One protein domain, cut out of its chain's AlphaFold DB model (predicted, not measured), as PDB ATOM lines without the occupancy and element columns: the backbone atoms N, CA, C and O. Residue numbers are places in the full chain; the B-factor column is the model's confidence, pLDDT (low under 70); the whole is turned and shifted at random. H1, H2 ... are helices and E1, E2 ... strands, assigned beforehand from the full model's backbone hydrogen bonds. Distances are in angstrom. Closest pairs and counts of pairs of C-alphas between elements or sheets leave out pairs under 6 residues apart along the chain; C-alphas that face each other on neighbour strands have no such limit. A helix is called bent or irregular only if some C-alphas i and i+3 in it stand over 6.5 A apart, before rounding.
ATOM      1  N   LEU A   2     -29.330  22.495 -43.401       91.50
ATOM      2  CA  LEU A   2     -28.287  21.485 -43.693       91.50
ATOM      3  C   LEU A   2     -28.361  20.239 -42.795       91.50
ATOM      4  O   LEU A   2     -28.309  19.123 -43.292       91.50
ATOM      5  N   ASP A   3     -28.584  20.408 -41.491       92.19
ATOM      6  CA  ASP A   3     -28.707  19.272 -40.567       92.19
ATOM      7  C   ASP A   3     -29.796  18.262 -40.987       92.19
ATOM      8  O   ASP A   3     -29.625  17.063 -40.797       92.19
ATOM      9  N   ALA A   4     -30.904  18.711 -41.585       93.69
ATOM     10  CA  ALA A   4     -31.946  17.809 -42.075       93.69
ATOM     11  C   ALA A   4     -31.531  17.124 -43.386       93.69
ATOM     12  O   ALA A   4     -31.672  15.910 -43.503       93.69
ATOM     13  N   ALA A   5     -30.964  17.885 -44.330       93.62
ATOM     14  CA  ALA A   5     -30.528  17.380 -45.635       93.62
ATOM     15  C   ALA A   5     -29.441  16.295 -45.530       93.62
ATOM     16  O   ALA A   5     -29.447  15.338 -46.292       93.62
ATOM     17  N   TYR A   6     -28.552  16.408 -44.539       94.62
ATOM     18  CA  TYR A   6     -27.459  15.457 -44.299       94.62
ATOM     19  C   TYR A   6     -27.756  14.479 -43.145       94.62
ATOM     20  O   TYR A   6     -26.842  13.937 -42.511       94.62
ATOM     21  N   GLY A   7     -29.034  14.285 -42.804       94.06
ATOM     22  CA  GLY A   7     -29.466  13.245 -41.866       94.06
ATOM     23  C   GLY A   7     -28.921  13.393 -40.445       94.06
ATOM     24  O   GLY A   7     -28.665  12.400 -39.771       94.06
ATOM     25  N   ARG A   8     -28.700  14.621 -39.964       93.50
ATOM     26  CA  ARG A   8     -28.345  14.889 -38.557       93.50
ATOM     27  C   ARG A   8     -29.574  14.876 -37.651       93.50
ATOM     28  O   ARG A   8     -29.460  14.583 -36.464       93.50
ATOM     29  N   VAL A   9     -30.748  15.177 -38.206       94.19
ATOM     30  CA  VAL A   9     -32.036  15.214 -37.499       94.19
ATOM     31  C   VAL A   9     -33.135  14.523 -38.309       94.19
ATOM     32  O   VAL A   9     -33.012  14.347 -39.518       94.19
ATOM     33  N   GLY A  10     -34.224  14.149 -37.637       95.00
ATOM     34  CA  GLY A  10     -35.421  13.600 -38.279       95.00
ATOM     35  C   GLY A  10     -35.282  12.152 -38.757       95.00
ATOM     36  O   GLY A  10     -34.476  11.385 -38.229       95.00
ATOM     37  N   LYS A  11     -36.106  11.783 -39.747       95.88
ATOM     38  CA  LYS A  11     -36.228  10.413 -40.272       95.88
ATOM     39  C   LYS A  11     -34.945   9.921 -40.941       95.88
ATOM     40  O   LYS A  11     -34.490   8.828 -40.631       95.88
ATOM     41  N   LEU A  12     -34.318  10.763 -41.763       95.31
ATOM     42  CA  LEU A  12     -33.091  10.406 -42.479       95.31
ATOM     43  C   LEU A  12     -31.964  10.001 -41.518       95.31
ATOM     44  O   LEU A  12     -31.202   9.086 -41.791       95.31
ATOM     45  N   ARG A  13     -31.894  10.618 -40.330       95.81
ATOM     46  CA  ARG A  13     -30.947  10.205 -39.285       95.81
ATOM     47  C   ARG A  13     -31.147   8.747 -38.862       95.81
ATOM     48  O   ARG A  13     -30.171   8.042 -38.624       95.81
ATOM     49  N   TYR A  14     -32.400   8.327 -38.705       95.06
ATOM     50  CA  TYR A  14     -32.733   6.957 -38.335       95.06
ATOM     51  C   TYR A  14     -32.373   5.990 -39.462       95.06
ATOM     52  O   TYR A  14     -31.684   5.018 -39.193       95.06
ATOM     53  N   GLU A  15     -32.733   6.315 -40.705       95.00
ATOM     54  CA  GLU A  15     -32.418   5.500 -41.889       95.00
ATOM     55  C   GLU A  15     -30.902   5.301 -42.068       95.00
ATOM     56  O   GLU A  15     -30.455   4.210 -42.404       95.00
ATOM     57  N   LEU A  16     -30.089   6.319 -41.760       95.00
ATOM     58  CA  LEU A  16     -28.626   6.195 -41.777       95.00
ATOM     59  C   LEU A  16     -28.073   5.316 -40.640       95.00
ATOM     60  O   LEU A  16     -27.031   4.685 -40.804       95.00
ATOM     61  N   LEU A  17     -28.721   5.302 -39.469       95.44
ATOM     62  CA  LEU A  17     -28.267   4.526 -38.307       95.44
ATOM     63  C   LEU A  17     -28.801   3.093 -38.296       95.44
ATOM     64  O   LEU A  17     -28.133   2.219 -37.757       95.44
ATOM     65  N   GLU A  18     -29.986   2.842 -38.844       94.50
ATOM     66  CA  GLU A  18     -30.681   1.554 -38.785       94.50
ATOM     67  C   GLU A  18     -29.815   0.365 -39.254       94.50
ATOM     68  O   GLU A  18     -29.728  -0.614 -38.502       94.50
ATOM     69  N   PRO A  19     -29.064   0.452 -40.375       93.56
ATOM     70  CA  PRO A  19     -28.162  -0.620 -40.809       93.56
ATOM     71  C   PRO A  19     -27.023  -0.927 -39.821       93.56
ATOM     72  O   PRO A  19     -26.453  -2.015 -39.849       93.56
ATOM     73  N   LEU A  20     -26.684   0.020 -38.939       93.31
ATOM     74  CA  LEU A  20     -25.643  -0.129 -37.913       93.31
ATOM     75  C   LEU A  20     -26.163  -0.799 -36.638       93.31
ATOM     76  O   LEU A  20     -25.378  -1.293 -35.831       93.31
ATOM     77  N   LEU A  21     -27.480  -0.792 -36.418       93.19
ATOM     78  CA  LEU A  21     -28.088  -1.369 -35.215       93.19
ATOM     79  C   LEU A  21     -28.219  -2.889 -35.300       93.19
ATOM     80  O   LEU A  21     -28.373  -3.546 -34.271       93.19
ATOM     81  N   SER A  22     -28.164  -3.441 -36.513       88.50
ATOM     82  CA  SER A  22     -28.279  -4.872 -36.768       88.50
ATOM     83  C   SER A  22     -26.990  -5.398 -37.376       88.50
ATOM     84  O   SER A  22     -26.509  -4.893 -38.386       88.50
ATOM     85  N   ASP A  23     -26.431  -6.438 -36.771       87.88
ATOM     86  CA  ASP A  23     -25.281  -7.142 -37.316       87.88
ATOM     87  C   ASP A  23     -25.727  -8.507 -37.871       87.88
ATOM     88  O   ASP A  23     -26.104  -9.372 -37.077       87.88
ATOM     89  N   PRO A  24     -25.730  -8.711 -39.206       84.38
ATOM     90  CA  PRO A  24     -26.091  -9.992 -39.806       84.38
ATOM     91  C   PRO A  24     -25.039 -11.083 -39.563       84.38
ATOM     92  O   PRO A  24     -25.372 -12.262 -39.630       84.38
ATOM     93  N   HIS A  25     -23.788 -10.711 -39.278       84.56
ATOM     94  CA  HIS A  25     -22.677 -11.649 -39.114       84.56
ATOM     95  C   HIS A  25     -22.335 -11.926 -37.647       84.56
ATOM     96  O   HIS A  25     -21.659 -12.912 -37.353       84.56
ATOM     97  N   ALA A  26     -22.782 -11.083 -36.714       85.94
ATOM     98  CA  ALA A  26     -22.540 -11.309 -35.298       85.94
ATOM     99  C   ALA A  26     -23.410 -12.442 -34.747       85.94
ATOM    100  O   ALA A  26     -24.631 -12.489 -34.920       85.94
ATOM    101  N   LYS A  38     -36.600 -12.080 -26.239       95.06
ATOM    102  CA  LYS A  38     -36.567 -10.607 -26.104       95.06
ATOM    103  C   LYS A  38     -35.651 -10.102 -24.977       95.06
ATOM    104  O   LYS A  38     -35.455  -8.901 -24.845       95.06
ATOM    105  N   SER A  39     -35.137 -10.994 -24.126       96.81
ATOM    106  CA  SER A  39     -34.199 -10.655 -23.049       96.81
ATOM    107  C   SER A  39     -32.731 -10.718 -23.468       96.81
ATOM    108  O   SER A  39     -31.853 -10.548 -22.621       96.81
ATOM    109  N   ARG A  40     -32.443 -10.973 -24.749       95.69
ATOM    110  CA  ARG A  40     -31.078 -10.896 -25.270       95.69
ATOM    111  C   ARG A  40     -30.520  -9.481 -25.092       95.69
ATOM    112  O   ARG A  40     -31.260  -8.507 -25.275       95.69
ATOM    113  N   PRO A  41     -29.242  -9.350 -24.708       94.50
ATOM    114  CA  PRO A  41     -28.601  -8.051 -24.675       94.50
ATOM    115  C   PRO A  41     -28.420  -7.513 -26.106       94.50
ATOM    116  O   PRO A  41     -28.376  -8.296 -27.060       94.50
ATOM    117  N   PRO A  42     -28.329  -6.183 -26.262       95.31
ATOM    118  CA  PRO A  42     -28.105  -5.563 -27.560       95.31
ATOM    119  C   PRO A  42     -26.742  -5.971 -28.128       95.31
ATOM    120  O   PRO A  42     -25.758  -6.077 -27.393       95.31
ATOM    121  N   VAL A  43     -26.697  -6.192 -29.441       94.44
ATOM    122  CA  VAL A  43     -25.469  -6.493 -30.185       94.44
ATOM    123  C   VAL A  43     -24.934  -5.196 -30.770       94.44
ATOM    124  O   VAL A  43     -25.675  -4.452 -31.408       94.44
ATOM    125  N   TYR A  44     -23.652  -4.924 -30.550       94.06
ATOM    126  CA  TYR A  44     -22.969  -3.791 -31.161       94.06
ATOM    127  C   TYR A  44     -22.270  -4.272 -32.426       94.06
ATOM    128  O   TYR A  44     -21.364  -5.100 -32.332       94.06
ATOM    129  N   SER A  45     -22.670  -3.744 -33.585       93.62
ATOM    130  CA  SER A  45     -21.896  -3.953 -34.806       93.62
ATOM    131  C   SER A  45     -20.501  -3.340 -34.648       93.62
ATOM    132  O   SER A  45     -20.287  -2.444 -33.823       93.62
ATOM    133  N   THR A  46     -19.529  -3.819 -35.417       92.81
ATOM    134  CA  THR A  46     -18.153  -3.303 -35.352       92.81
ATOM    135  C   THR A  46     -18.079  -1.831 -35.768       92.81
ATOM    136  O   THR A  46     -17.338  -1.058 -35.157       92.81
ATOM    137  N   GLU A  47     -18.918  -1.414 -36.718       94.38
ATOM    138  CA  GLU A  47     -19.085  -0.022 -37.139       94.38
ATOM    139  C   GLU A  47     -19.653   0.838 -36.002       94.38
ATOM    140  O   GLU A  47     -19.099   1.883 -35.651       94.38
ATOM    141  N   LEU A  48     -20.745   0.378 -35.378       95.94
ATOM    142  CA  LEU A  48     -21.396   1.088 -34.279       95.94
ATOM    143  C   LEU A  48     -20.474   1.191 -33.061       95.94
ATOM    144  O   LEU A  48     -20.432   2.229 -32.400       95.94
ATOM    145  N   ARG A  49     -19.708   0.133 -32.780       96.12
ATOM    146  CA  ARG A  49     -18.697   0.107 -31.721       96.12
ATOM    147  C   ARG A  49     -17.637   1.178 -31.952       96.12
ATOM    148  O   ARG A  49     -17.375   1.941 -31.029       96.12
ATOM    149  N   ALA A  50     -17.102   1.294 -33.170       96.19
ATOM    150  CA  ALA A  50     -16.130   2.332 -33.514       96.19
ATOM    151  C   ALA A  50     -16.704   3.755 -33.364       96.19
ATOM    152  O   ALA A  50     -16.031   4.654 -32.858       96.19
ATOM    153  N   LEU A  51     -17.971   3.966 -33.737       96.62
ATOM    154  CA  LEU A  51     -18.652   5.252 -33.541       96.62
ATOM    155  C   LEU A  51     -18.887   5.576 -32.058       96.62
ATOM    156  O   LEU A  51     -18.746   6.725 -31.645       96.62
ATOM    157  N   LEU A  52     -19.232   4.580 -31.240       97.12
ATOM    158  CA  LEU A  52     -19.469   4.762 -29.806       97.12
ATOM    159  C   LEU A  52     -18.181   5.006 -29.010       97.12
ATOM    160  O   LEU A  52     -18.230   5.698 -27.990       97.12
ATOM    161  N   THR A  53     -17.050   4.458 -29.447       97.06
ATOM    162  CA  THR A  53     -15.754   4.633 -28.773       97.06
ATOM    163  C   THR A  53     -14.968   5.837 -29.287       97.06
ATOM    164  O   THR A  53     -14.097   6.339 -28.581       97.06
ATOM    165  N   SER A  54     -15.281   6.356 -30.477       95.94
ATOM    166  CA  SER A  54     -14.605   7.532 -31.028       95.94
ATOM    167  C   SER A  54     -15.176   8.853 -30.504       95.94
ATOM    168  O   SER A  54     -16.387   9.084 -30.505       95.94
ATOM    169  N   GLY A  55     -14.286   9.778 -30.132       93.88
ATOM    170  CA  GLY A  55     -14.645  11.160 -29.781       93.88
ATOM    171  C   GLY A  55     -15.102  12.010 -30.974       93.88
ATOM    172  O   GLY A  55     -15.557  13.135 -30.791       93.88
ATOM    173  N   CYS A  56     -14.997  11.481 -32.197       92.69
ATOM    174  CA  CYS A  56     -15.402  12.179 -33.415       92.69
ATOM    175  C   CYS A  56     -16.915  12.112 -33.670       92.69
ATOM    176  O   CYS A  56     -17.512  13.064 -34.165       92.69
ATOM    177  N   SER A  57     -17.556  10.989 -33.332       93.50
ATOM    178  CA  SER A  57     -18.998  10.801 -33.555       93.50
ATOM    179  C   SER A  57     -19.849  11.325 -32.391       93.50
ATOM    180  O   SER A  57     -21.049  11.556 -32.538       93.50
ATOM    181  N   ARG A  58     -19.245  11.532 -31.217       93.12
ATOM    182  CA  ARG A  58     -19.944  11.950 -30.000       93.12
ATOM    183  C   ARG A  58     -19.028  12.710 -29.053       93.12
ATOM    184  O   ARG A  58     -17.835  12.455 -28.986       93.12
ATOM    185  N   LYS A  59     -19.623  13.580 -28.234       91.12
ATOM    186  CA  LYS A  59     -18.893  14.428 -27.277       91.12
ATOM    187  C   LYS A  59     -18.132  13.637 -26.199       91.12
ATOM    188  O   LYS A  59     -17.031  14.024 -25.836       91.12
ATOM    189  N   ASN A  60     -18.724  12.551 -25.694       93.50
ATOM    190  CA  ASN A  60     -18.174  11.755 -24.589       93.50
ATOM    191  C   ASN A  60     -17.976  10.304 -25.046       93.50
ATOM    192  O   ASN A  60     -18.929   9.535 -24.901       93.50
ATOM    193  N   PRO A  61     -16.833   9.937 -25.648       96.31
ATOM    194  CA  PRO A  61     -16.594   8.579 -26.133       96.31
ATOM    195  C   PRO A  61     -16.713   7.541 -25.010       96.31
ATOM    196  O   PRO A  61     -16.302   7.796 -23.878       96.31
ATOM    197  N   VAL A 110     -25.130   9.155 -30.962       96.31
ATOM    198  CA  VAL A 110     -24.246   8.908 -32.103       96.31
ATOM    199  C   VAL A 110     -24.665   9.778 -33.287       96.31
ATOM    200  O   VAL A 110     -25.857   9.884 -33.618       96.31
ATOM    201  N   LEU A 111     -23.673  10.400 -33.923       95.06
ATOM    202  CA  LEU A 111     -23.820  11.067 -35.211       95.06
ATOM    203  C   LEU A 111     -23.627  10.027 -36.329       95.06
ATOM    204  O   LEU A 111     -22.565   9.400 -36.368       95.06
ATOM    205  N   PRO A 112     -24.613   9.825 -37.227       95.19
ATOM    206  CA  PRO A 112     -24.488   8.828 -38.286       95.19
ATOM    207  C   PRO A 112     -23.372   9.184 -39.277       95.19
ATOM    208  O   PRO A 112     -23.267  10.352 -39.662       95.19
ATOM    209  N   PRO A 113     -22.562   8.227 -39.746       95.19
ATOM    210  CA  PRO A 113     -21.688   8.459 -40.889       95.19
ATOM    211  C   PRO A 113     -22.526   8.626 -42.165       95.19
ATOM    212  O   PRO A 113     -23.613   8.060 -42.278       95.19
ATOM    213  N   LEU A 114     -22.047   9.430 -43.117       92.62
ATOM    214  CA  LEU A 114     -22.677   9.535 -44.446       92.62
ATOM    215  C   LEU A 114     -22.158   8.476 -45.416       92.62
ATOM    216  O   LEU A 114     -22.916   8.000 -46.257       92.62
ATOM    217  N   GLN A 115     -20.874   8.142 -45.289       90.94
ATOM    218  CA  GLN A 115     -20.143   7.263 -46.187       90.94
ATOM    219  C   GLN A 115     -19.103   6.473 -45.391       90.94
ATOM    220  O   GLN A 115     -18.600   6.944 -44.363       90.94
ATOM    221  N   ILE A 116     -18.782   5.282 -45.894       91.12
ATOM    222  CA  ILE A 116     -17.650   4.483 -45.436       91.12
ATOM    223  C   ILE A 116     -16.547   4.588 -46.479       91.12
ATOM    224  O   ILE A 116     -16.770   4.241 -47.638       91.12
ATOM    225  N   SER A 117     -15.373   5.063 -46.079       90.75
ATOM    226  CA  SER A 117     -14.179   5.011 -46.917       90.75
ATOM    227  C   SER A 117     -13.477   3.671 -46.734       90.75
ATOM    228  O   SER A 117     -13.386   3.150 -45.624       90.75
ATOM    229  N   ILE A 118     -13.003   3.084 -47.825       90.25
ATOM    230  CA  ILE A 118     -12.225   1.846 -47.789       90.25
ATOM    231  C   ILE A 118     -10.764   2.255 -47.869       90.25
ATOM    232  O   ILE A 118     -10.368   2.927 -48.818       90.25
ATOM    233  N   GLU A 119      -9.970   1.890 -46.868       87.38
ATOM    234  CA  GLU A 119      -8.523   2.048 -46.965       87.38
ATOM    235  C   GLU A 119      -8.007   0.940 -47.887       87.38
ATOM    236  O   GLU A 119      -7.989  -0.232 -47.504       87.38
ATOM    237  N   SER A 120      -7.679   1.298 -49.134       77.62
ATOM    238  CA  SER A 120      -7.124   0.352 -50.101       77.62
ATOM    239  C   SER A 120      -5.813  -0.207 -49.547       77.62
ATOM    240  O   SER A 120      -4.904   0.574 -49.250       77.62
ATOM    241  N   GLY A 137     -25.657   4.273 -45.653       86.81
ATOM    242  CA  GLY A 137     -25.988   5.630 -46.060       86.81
ATOM    243  C   GLY A 137     -25.886   5.848 -47.561       86.81
ATOM    244  O   GLY A 137     -26.444   5.081 -48.339       86.81
ATOM    245  N   PHE A 138     -25.183   6.904 -47.957       90.00
ATOM    246  CA  PHE A 138     -25.068   7.314 -49.353       90.00
ATOM    247  C   PHE A 138     -23.807   6.746 -50.012       90.00
ATOM    248  O   PHE A 138     -23.058   7.453 -50.691       90.00
ATOM    249  N   PHE A 139     -23.558   5.461 -49.760       82.88
ATOM    250  CA  PHE A 139     -22.525   4.690 -50.440       82.88
ATOM    251  C   PHE A 139     -22.710   4.838 -51.964       82.88
ATOM    252  O   PHE A 139     -23.841   4.778 -52.428       82.88
ATOM    253  N   GLU A 140     -21.621   5.083 -52.703       82.44
ATOM    254  CA  GLU A 140     -21.588   5.398 -54.155       82.44
ATOM    255  C   GLU A 140     -22.011   6.821 -54.565       82.44
ATOM    256  O   GLU A 140     -21.974   7.145 -55.748       82.44
ATOM    257  N   THR A 141     -22.350   7.707 -53.625       88.31
ATOM    258  CA  THR A 141     -22.598   9.118 -53.961       88.31
ATOM    259  C   THR A 141     -21.433  10.015 -53.560       88.31
ATOM    260  O   THR A 141     -20.870   9.889 -52.470       88.31
ATOM    261  N   ASP A 142     -21.165  11.028 -54.378       89.88
ATOM    262  CA  ASP A 142     -20.160  12.055 -54.090       89.88
ATOM    263  C   ASP A 142     -20.680  13.146 -53.140       89.88
ATOM    264  O   ASP A 142     -20.153  14.255 -53.106       89.88
ATOM    265  N   ILE A 143     -21.720  12.878 -52.340       92.25
ATOM    266  CA  ILE A 143     -22.341  13.886 -51.461       92.25
ATOM    267  C   ILE A 143     -21.339  14.417 -50.427       92.25
ATOM    268  O   ILE A 143     -21.342  15.611 -50.110       92.25
ATOM    269  N   LEU A 144     -20.481  13.542 -49.888       91.19
ATOM    270  CA  LEU A 144     -19.429  13.952 -48.960       91.19
ATOM    271  C   LEU A 144     -18.381  14.811 -49.671       91.19
ATOM    272  O   LEU A 144     -18.007  15.853 -49.136       91.19
ATOM    273  N   GLN A 145     -17.955  14.406 -50.870       90.62
ATOM    274  CA  GLN A 145     -16.986  15.154 -51.665       90.62
ATOM    275  C   GLN A 145     -17.531  16.533 -52.041       90.62
ATOM    276  O   GLN A 145     -16.876  17.535 -51.788       90.62
ATOM    277  N   GLN A 146     -18.786  16.615 -52.482       90.81
ATOM    278  CA  GLN A 146     -19.467  17.885 -52.722       90.81
ATOM    279  C   GLN A 146     -19.492  18.747 -51.456       90.81
ATOM    280  O   GLN A 146     -19.175  19.928 -51.507       90.81
ATOM    281  N   ALA A 147     -19.825  18.187 -50.288       91.38
ATOM    282  CA  ALA A 147     -19.799  18.953 -49.041       91.38
ATOM    283  C   ALA A 147     -18.385  19.456 -48.682       91.38
ATOM    284  O   ALA A 147     -18.259  20.570 -48.164       91.38
ATOM    285  N   LEU A 148     -17.346  18.662 -48.962       90.31
ATOM    286  CA  LEU A 148     -15.941  19.048 -48.812       90.31
ATOM    287  C   LEU A 148     -15.575  20.175 -49.774       90.31
ATOM    288  O   LEU A 148     -15.070  21.197 -49.318       90.31
ATOM    289  N   ASP A 149     -15.915  20.061 -51.055       88.31
ATOM    290  CA  ASP A 149     -15.654  21.088 -52.062       88.31
ATOM    291  C   ASP A 149     -16.349  22.400 -51.672       88.31
ATOM    292  O   ASP A 149     -15.726  23.462 -51.589       88.31
ATOM    293  N   LEU A 150     -17.631  22.332 -51.296       88.25
ATOM    294  CA  LEU A 150     -18.411  23.494 -50.869       88.25
ATOM    295  C   LEU A 150     -17.850  24.144 -49.585       88.25
ATOM    296  O   LEU A 150     -18.012  25.351 -49.388       88.25
ATOM    297  N   ALA A 151     -17.186  23.380 -48.711       88.75
ATOM    298  CA  ALA A 151     -16.500  23.883 -47.516       88.75
ATOM    299  C   ALA A 151     -15.074  24.405 -47.797       88.75
ATOM    300  O   ALA A 151     -14.595  25.321 -47.106       88.75
ATOM    301  N   GLY A 152     -14.407  23.793 -48.774       75.44
ATOM    302  CA  GLY A 152     -12.984  23.869 -49.093       75.44
ATOM    303  C   GLY A 152     -12.648  24.724 -50.311       75.44
ATOM    304  O   GLY A 152     -11.469  24.886 -50.601       75.44
ATOM    305  N   TYR A 153     -13.636  25.340 -50.977       62.12
ATOM    306  CA  TYR A 153     -13.428  26.403 -51.974       62.12
ATOM    307  C   TYR A 153     -12.694  27.603 -51.329       62.12
ATOM    308  O   TYR A 153     -13.263  28.624 -50.920       62.12
ATOM    309  N   THR A 154     -11.386  27.449 -51.178       54.66
ATOM    310  CA  THR A 154     -10.406  28.412 -50.694       54.66
ATOM    311  C   THR A 154      -9.177  28.307 -51.569       54.66
ATOM    312  O   THR A 154      -8.125  27.912 -51.106       54.66
ATOM    313  N   PRO A 183     -23.473  35.402 -49.987       65.25
ATOM    314  CA  PRO A 183     -22.081  35.570 -49.602       65.25
ATOM    315  C   PRO A 183     -21.434  34.197 -49.385       65.25
ATOM    316  O   PRO A 183     -21.677  33.535 -48.370       65.25
ATOM    317  N   ALA A 184     -20.563  33.787 -50.312       75.38
ATOM    318  CA  ALA A 184     -19.894  32.484 -50.305       75.38
ATOM    319  C   ALA A 184     -19.201  32.164 -48.965       75.38
ATOM    320  O   ALA A 184     -18.966  31.004 -48.639       75.38
ATOM    321  N   ARG A 185     -18.862  33.181 -48.161       81.56
ATOM    322  CA  ARG A 185     -18.278  33.029 -46.820       81.56
ATOM    323  C   ARG A 185     -19.226  32.366 -45.815       81.56
ATOM    324  O   ARG A 185     -18.781  31.513 -45.049       81.56
ATOM    325  N   TRP A 186     -20.496  32.774 -45.771       83.44
ATOM    326  CA  TRP A 186     -21.438  32.253 -44.773       83.44
ATOM    327  C   TRP A 186     -21.743  30.787 -45.044       83.44
ATOM    328  O   TRP A 186     -21.642  29.959 -44.142       83.44
ATOM    329  N   LEU A 187     -22.021  30.461 -46.304       85.56
ATOM    330  CA  LEU A 187     -22.299  29.095 -46.716       85.56
ATOM    331  C   LEU A 187     -21.104  28.174 -46.426       85.56
ATOM    332  O   LEU A 187     -21.273  27.185 -45.718       85.56
ATOM    333  N   ARG A 188     -19.883  28.568 -46.815       87.19
ATOM    334  CA  ARG A 188     -18.644  27.845 -46.468       87.19
ATOM    335  C   ARG A 188     -18.523  27.569 -44.974       87.19
ATOM    336  O   ARG A 188     -18.266  26.440 -44.572       87.19
ATOM    337  N   ARG A 189     -18.747  28.584 -44.133       88.88
ATOM    338  CA  ARG A 189     -18.714  28.413 -42.674       88.88
ATOM    339  C   ARG A 189     -19.727  27.363 -42.211       88.88
ATOM    340  O   ARG A 189     -19.370  26.515 -41.400       88.88
ATOM    341  N   ARG A 190     -20.953  27.389 -42.737       91.38
ATOM    342  CA  ARG A 190     -22.005  26.424 -42.376       91.38
ATOM    343  C   ARG A 190     -21.679  25.005 -42.834       91.38
ATOM    344  O   ARG A 190     -21.914  24.075 -42.071       91.38
ATOM    345  N   TYR A 191     -21.088  24.837 -44.015       92.69
ATOM    346  CA  TYR A 191     -20.596  23.536 -44.475       92.69
ATOM    347  C   TYR A 191     -19.424  23.030 -43.630       92.69
ATOM    348  O   TYR A 191     -19.406  21.863 -43.259       92.69
ATOM    349  N   ARG A 192     -18.495  23.893 -43.209       92.94
ATOM    350  CA  ARG A 192     -17.427  23.487 -42.278       92.94
ATOM    351  C   ARG A 192     -17.959  23.097 -40.897       92.94
ATOM    352  O   ARG A 192     -17.476  22.129 -40.316       92.94
ATOM    353  N   GLU A 193     -18.946  23.828 -40.375       92.75
ATOM    354  CA  GLU A 193     -19.655  23.463 -39.136       92.75
ATOM    355  C   GLU A 193     -20.358  22.104 -39.283       92.75
ATOM    356  O   GLU A 193     -20.340  21.296 -38.353       92.75
ATOM    357  N   LEU A 194     -20.947  21.839 -40.455       94.38
ATOM    358  CA  LEU A 194     -21.556  20.555 -40.788       94.38
ATOM    359  C   LEU A 194     -20.502  19.438 -40.806       94.38
ATOM    360  O   LEU A 194     -20.695  18.440 -40.118       94.38
ATOM    361  N   LEU A 195     -19.381  19.616 -41.515       93.62
ATOM    362  CA  LEU A 195     -18.292  18.632 -41.582       93.62
ATOM    363  C   LEU A 195     -17.740  18.281 -40.191       93.62
ATOM    364  O   LEU A 195     -17.417  17.126 -39.940       93.62
ATOM    365  N   GLY A 196     -17.737  19.227 -39.244       92.38
ATOM    366  CA  GLY A 196     -17.367  18.972 -37.842       92.38
ATOM    367  C   GLY A 196     -18.312  18.045 -37.077       92.38
ATOM    368  O   GLY A 196     -18.008  17.656 -35.951       92.38
ATOM    369  N   ARG A 197     -19.457  17.694 -37.668       92.62
ATOM    370  CA  ARG A 197     -20.476  16.775 -37.139       92.62
ATOM    371  C   ARG A 197     -20.725  15.580 -38.068       92.62
ATOM    372  O   ARG A 197     -21.704  14.845 -37.881       92.62
ATOM    373  N   LEU A 198     -19.885  15.409 -39.087       93.94
ATOM    374  CA  LEU A 198     -19.949  14.321 -40.053       93.94
ATOM    375  C   LEU A 198     -18.758  13.387 -39.826       93.94
ATOM    376  O   LEU A 198     -17.695  13.606 -40.405       93.94
ATOM    377  N   PRO A 199     -18.906  12.361 -38.966       95.56
ATOM    378  CA  PRO A 199     -17.861  11.366 -38.815       95.56
ATOM    379  C   PRO A 199     -17.695  10.590 -40.126       95.56
ATOM    380  O   PRO A 199     -18.678  10.132 -40.715       95.56
ATOM    381  N   ILE A 200     -16.447  10.428 -40.554       94.50
ATOM    382  CA  ILE A 200     -16.053   9.551 -41.652       94.50
ATOM    383  C   ILE A 200     -15.660   8.218 -41.034       94.50
ATOM    384  O   ILE A 200     -14.800   8.164 -40.152       94.50
ATOM    385  N   LEU A 201     -16.317   7.147 -41.469       95.25
ATOM    386  CA  LEU A 201     -15.987   5.795 -41.045       95.25
ATOM    387  C   LEU A 201     -15.039   5.192 -42.081       95.25
ATOM    388  O   LEU A 201     -15.421   5.026 -43.230       95.25
ATOM    389  N   THR A 202     -13.814   4.864 -41.695       94.25
ATOM    390  CA  THR A 202     -12.849   4.196 -42.572       94.25
ATOM    391  C   THR A 202     -12.774   2.724 -42.207       94.25
ATOM    392  O   THR A 202     -12.478   2.372 -41.061       94.25
ATOM    393  N   HIS A 203     -13.067   1.862 -43.174       93.50
ATOM    394  CA  HIS A 203     -12.867   0.429 -43.070       93.50
ATOM    395  C   HIS A 203     -11.396   0.105 -43.308       93.50
ATOM    396  O   HIS A 203     -10.851   0.405 -44.372       93.50
ATOM    397  N   ARG A 204     -10.779  -0.542 -42.320       90.69
ATOM    398  CA  ARG A 204      -9.431  -1.084 -42.419       90.69
ATOM    399  C   ARG A 204      -9.522  -2.593 -42.581       90.69
ATOM    400  O   ARG A 204      -9.810  -3.275 -41.584       90.69
ATOM    401  N   PRO A 205      -9.284  -3.123 -43.795       85.19
ATOM    402  CA  PRO A 205      -9.201  -4.559 -43.983       85.19
ATOM    403  C   PRO A 205      -8.025  -5.074 -43.151       85.19
ATOM    404  O   PRO A 205      -6.861  -4.783 -43.425       85.19
ATOM    405  N   ALA A 206      -8.323  -5.786 -42.069       74.56
ATOM    406  CA  ALA A 206      -7.280  -6.428 -41.289       74.56
ATOM    407  C   ALA A 206      -6.786  -7.664 -42.042       74.56
ATOM    408  O   ALA A 206      -7.570  -8.377 -42.663       74.56
ATOM    409  N   LYS A 207      -5.490  -7.970 -41.911       70.38
ATOM    410  CA  LYS A 207      -4.919  -9.255 -42.353       70.38
ATOM    411  C   LYS A 207      -5.438 -10.447 -41.527       70.38
ATOM    412  O   LYS A 207      -5.140 -11.590 -41.848       70.38
ATOM    413  N   SER A 208      -6.169 -10.187 -40.440       69.56
ATOM    414  CA  SER A 208      -6.730 -11.177 -39.520       69.56
ATOM    415  C   SER A 208      -8.264 -11.214 -39.582       69.56
ATOM    416  O   SER A 208      -8.902 -10.375 -40.213       69.56
ATOM    417  N   VAL A 209      -8.872 -12.173 -38.873       68.62
ATOM    418  CA  VAL A 209     -10.325 -12.459 -38.846       68.62
ATOM    419  C   VAL A 209     -11.197 -11.260 -38.408       68.62
ATOM    420  O   VAL A 209     -12.413 -11.265 -38.613       68.62
ATOM    421  N   SER A 210     -10.613 -10.218 -37.808       75.12
ATOM    422  CA  SER A 210     -11.348  -9.075 -37.262       75.12
ATOM    423  C   SER A 210     -11.194  -7.818 -38.119       75.12
ATOM    424  O   SER A 210     -10.182  -7.126 -38.023       75.12
ATOM    425  N   CYS A 211     -12.228  -7.468 -38.887       80.88
ATOM    426  CA  CYS A 211     -12.327  -6.156 -39.530       80.88
ATOM    427  C   CYS A 211     -12.289  -5.049 -38.469       80.88
ATOM    428  O   CYS A 211     -12.997  -5.126 -37.459       80.88
ATOM    429  N   SER A 212     -11.479  -4.015 -38.702       90.31
ATOM    430  CA  SER A 212     -11.397  -2.858 -37.811       90.31
ATOM    431  C   SER A 212     -11.905  -1.612 -38.523       90.31
ATOM    432  O   SER A 212     -11.714  -1.444 -39.727       90.31
ATOM    433  N   TYR A 213     -12.575  -0.742 -37.776       94.31
ATOM    434  CA  TYR A 213     -13.060   0.533 -38.282       94.31
ATOM    435  C   TYR A 213     -12.422   1.662 -37.483       94.31
ATOM    436  O   TYR A 213     -12.377   1.616 -36.252       94.31
ATOM    437  N   SER A 214     -11.953   2.689 -38.185       95.06
ATOM    438  CA  SER A 214     -11.495   3.939 -37.586       95.06
ATOM    439  C   SER A 214     -12.452   5.066 -37.945       95.06
ATOM    440  O   SER A 214     -12.992   5.096 -39.044       95.06
ATOM    441  N   VAL A 215     -12.663   6.001 -37.022       96.25
ATOM    442  CA  VAL A 215     -13.551   7.149 -37.239       96.25
ATOM    443  C   VAL A 215     -12.722   8.423 -37.210       96.25
ATOM    444  O   VAL A 215     -12.043   8.677 -36.214       96.25
ATOM    445  N   SER A 216     -12.820   9.230 -38.260       95.12
ATOM    446  CA  SER A 216     -12.140  10.519 -38.392       95.12
ATOM    447  C   SER A 216     -13.129  11.644 -38.720       95.12
ATOM    448  O   SER A 216     -14.309  11.412 -38.985       95.12
ATOM    449  N   ILE A 217     -12.655  12.888 -38.648       93.31
ATOM    450  CA  ILE A 217     -13.366  14.090 -39.100       93.31
ATOM    451  C   ILE A 217     -12.483  14.749 -40.168       93.31
ATOM    452  O   ILE A 217     -11.258  14.720 -40.014       93.31
ATOM    453  N   PRO A 218     -13.059  15.356 -41.220       91.62
ATOM    454  CA  PRO A 218     -12.303  16.159 -42.178       91.62
ATOM    455  C   PRO A 218     -11.425  17.226 -41.509       91.62
ATOM    456  O   PRO A 218     -11.867  17.905 -40.583       91.62
ATOM    457  N   SER A 219     -10.215  17.445 -42.025       86.88
ATOM    458  CA  SER A 219      -9.291  18.489 -41.548       86.88
ATOM    459  C   SER A 219      -9.863  19.908 -41.664       86.88
ATOM    460  O   SER A 219      -9.569  20.773 -40.838       86.88
ATOM    461  N   ASP A 220     -10.723  20.141 -42.656       85.38
ATOM    462  CA  ASP A 220     -11.336  21.448 -42.921       85.38
ATOM    463  C   ASP A 220     -12.560  21.755 -42.050       85.38
ATOM    464  O   ASP A 220     -13.138  22.848 -42.125       85.38
ATOM    465  N   ALA A 221     -12.960  20.807 -41.204       89.44
ATOM    466  CA  ALA A 221     -14.107  20.946 -40.332       89.44
ATOM    467  C   ALA A 221     -13.907  22.013 -39.244       89.44
ATOM    468  O   ALA A 221     -12.865  22.105 -38.595       89.44
ATOM    469  N   LEU A 222     -14.970  22.771 -38.966       86.38
ATOM    470  CA  LEU A 222     -15.058  23.603 -37.769       86.38
ATOM    471  C   LEU A 222     -15.656  22.761 -36.641       86.38
ATOM    472  O   LEU A 222     -16.875  22.686 -36.473       86.38
ATOM    473  N   THR A 223     -14.801  22.115 -35.855       81.06
ATOM    474  CA  THR A 223     -15.215  21.502 -34.593       81.06
ATOM    475  C   THR A 223     -15.482  22.616 -33.584       81.06
ATOM    476  O   THR A 223     -14.614  23.430 -33.302       81.06
ATOM    477  N   GLY A 224     -16.699  22.680 -33.033       67.12
ATOM    478  CA  GLY A 224     -17.124  23.711 -32.067       67.12
ATOM    479  C   GLY A 224     -16.406  23.680 -30.705       67.12
ATOM    480  O   GLY A 224     -16.930  24.208 -29.727       67.12
ATOM    481  N   GLY A 225     -15.246  23.027 -30.624       58.31
ATOM    482  CA  GLY A 225     -14.293  23.173 -29.532       58.31
ATOM    483  C   GLY A 225     -13.472  24.445 -29.718       58.31
ATOM    484  O   GLY A 225     -13.471  25.034 -30.795       58.31
TER     485      GLY A 225
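Overview. This is residues 2 to 26, 38 to 61, 110 to 120, 137 to 154 and 183 to 225 of the 252 residues of an uncharacterized protein of Pisolithus microcarpus 441 (UniProt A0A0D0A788). A small three-stranded sheet, E1, E2 and E3, with H3 packed over one of its faces makes one end of the domain, and a crossed pair of helices, H4 and H5, makes the other; H1 and H2 follow each other along one side, H1 nearer H5 and H2 nearer H3. The printed part has 121 residues, with five named helices and three named strands in the chain order H1 H2 H3 E1 H4 H5 E2 E3. The sheet is mixed, in the order E1 E2 E3, and the class is mixed, helices and strands, with 59 residues, under half, in named elements. The whole is compact, with a radius of gyration of the C-alphas of 15.3 A, yet elongated in outline, spanning 53 by 34 by 29 A.

Along the chain. In the sheet, E1 is residues 116 to 118, E2 is residues 200 to 204, 12.6 A long, and E3 is residues 212 to 216, 13.4 A long, ending at C-alpha 216 at (-12.140, 10.519, -38.392). H3 is residues 46 to 53, 10.6 A long. H2, residues 10 to 21, is 16.9 A long; it is irregular, but only just, with C-alphas 16 and 19 6.9 A apart. H1 is residues 2 to 5, beginning at C-alpha 2 at (-28.287, 21.485, -43.693). H4, residues 143 to 152, is 13.9 A long. H5, residues 184 to 195, is 16.4 A long and begins at C-alpha 184 at (-19.894, 32.484, -50.305).

Arrangement. E1 and E2 are parallel neighbours at 35 degrees, with N 117 and O 201 within hydrogen-bond range at 2.8 A. E2 and E3 form a hairpin, antiparallel at 151 degrees, with N 202 and O 214 at 2.8 A and N 214 and O 202 at 2.9 A. H3 is on the sheet at a height over the sheet of 8.1 A, over E3 and slantwise to the strands at 44 degrees to E3 on the local plane; their closest C-alphas, of Ala 50 and Tyr 213, are 5.9 A apart. H2 only just touches H3, with 3 pairs of C-alphas within 8 A, through its residues 20 to 21 alone; the closest C-alphas, of Leu 20 and Leu 48, are 5.7 A apart. H2 and H3 stand at a steep tilt of 65 degrees, opposite ways. H4 and H5 touch at a steep tilt of 50 degrees, opposite ways, the closest C-alphas, of Ala 151 and Arg 188, being 4.6 A apart. H1 only just touches residues 191 to 194 of H5, with 3 pairs of C-alphas within 8 A; the closest, of Asp 3 and Leu 194, are 7.3 A apart. H3 is apart from H4 and H5. Each O i to N i+4 pair is within hydrogen-bond range in H3, H4 and H5, against 5 of 8 in H2; H1 is too short for such a pair.

Size, cuts and confidence. The two C-alphas farthest apart, of Ser 39 and Pro 183, are 54.7 A apart. Four cuts leave out residues 27 to 37, 62 to 109, 121 to 136 and 155 to 182, with gaps between C-alphas of 16.8, 9.7, 20.0 and 13.7 A. Of the links that are printed whole, H1 to H2 and H5 to E2 are tight, E2 to E3 is short, and none is long. The mean pLDDT of the printed part is 89.4; residues 153 to 154, 183, 208 to 209 and 224 to 225 are under 70.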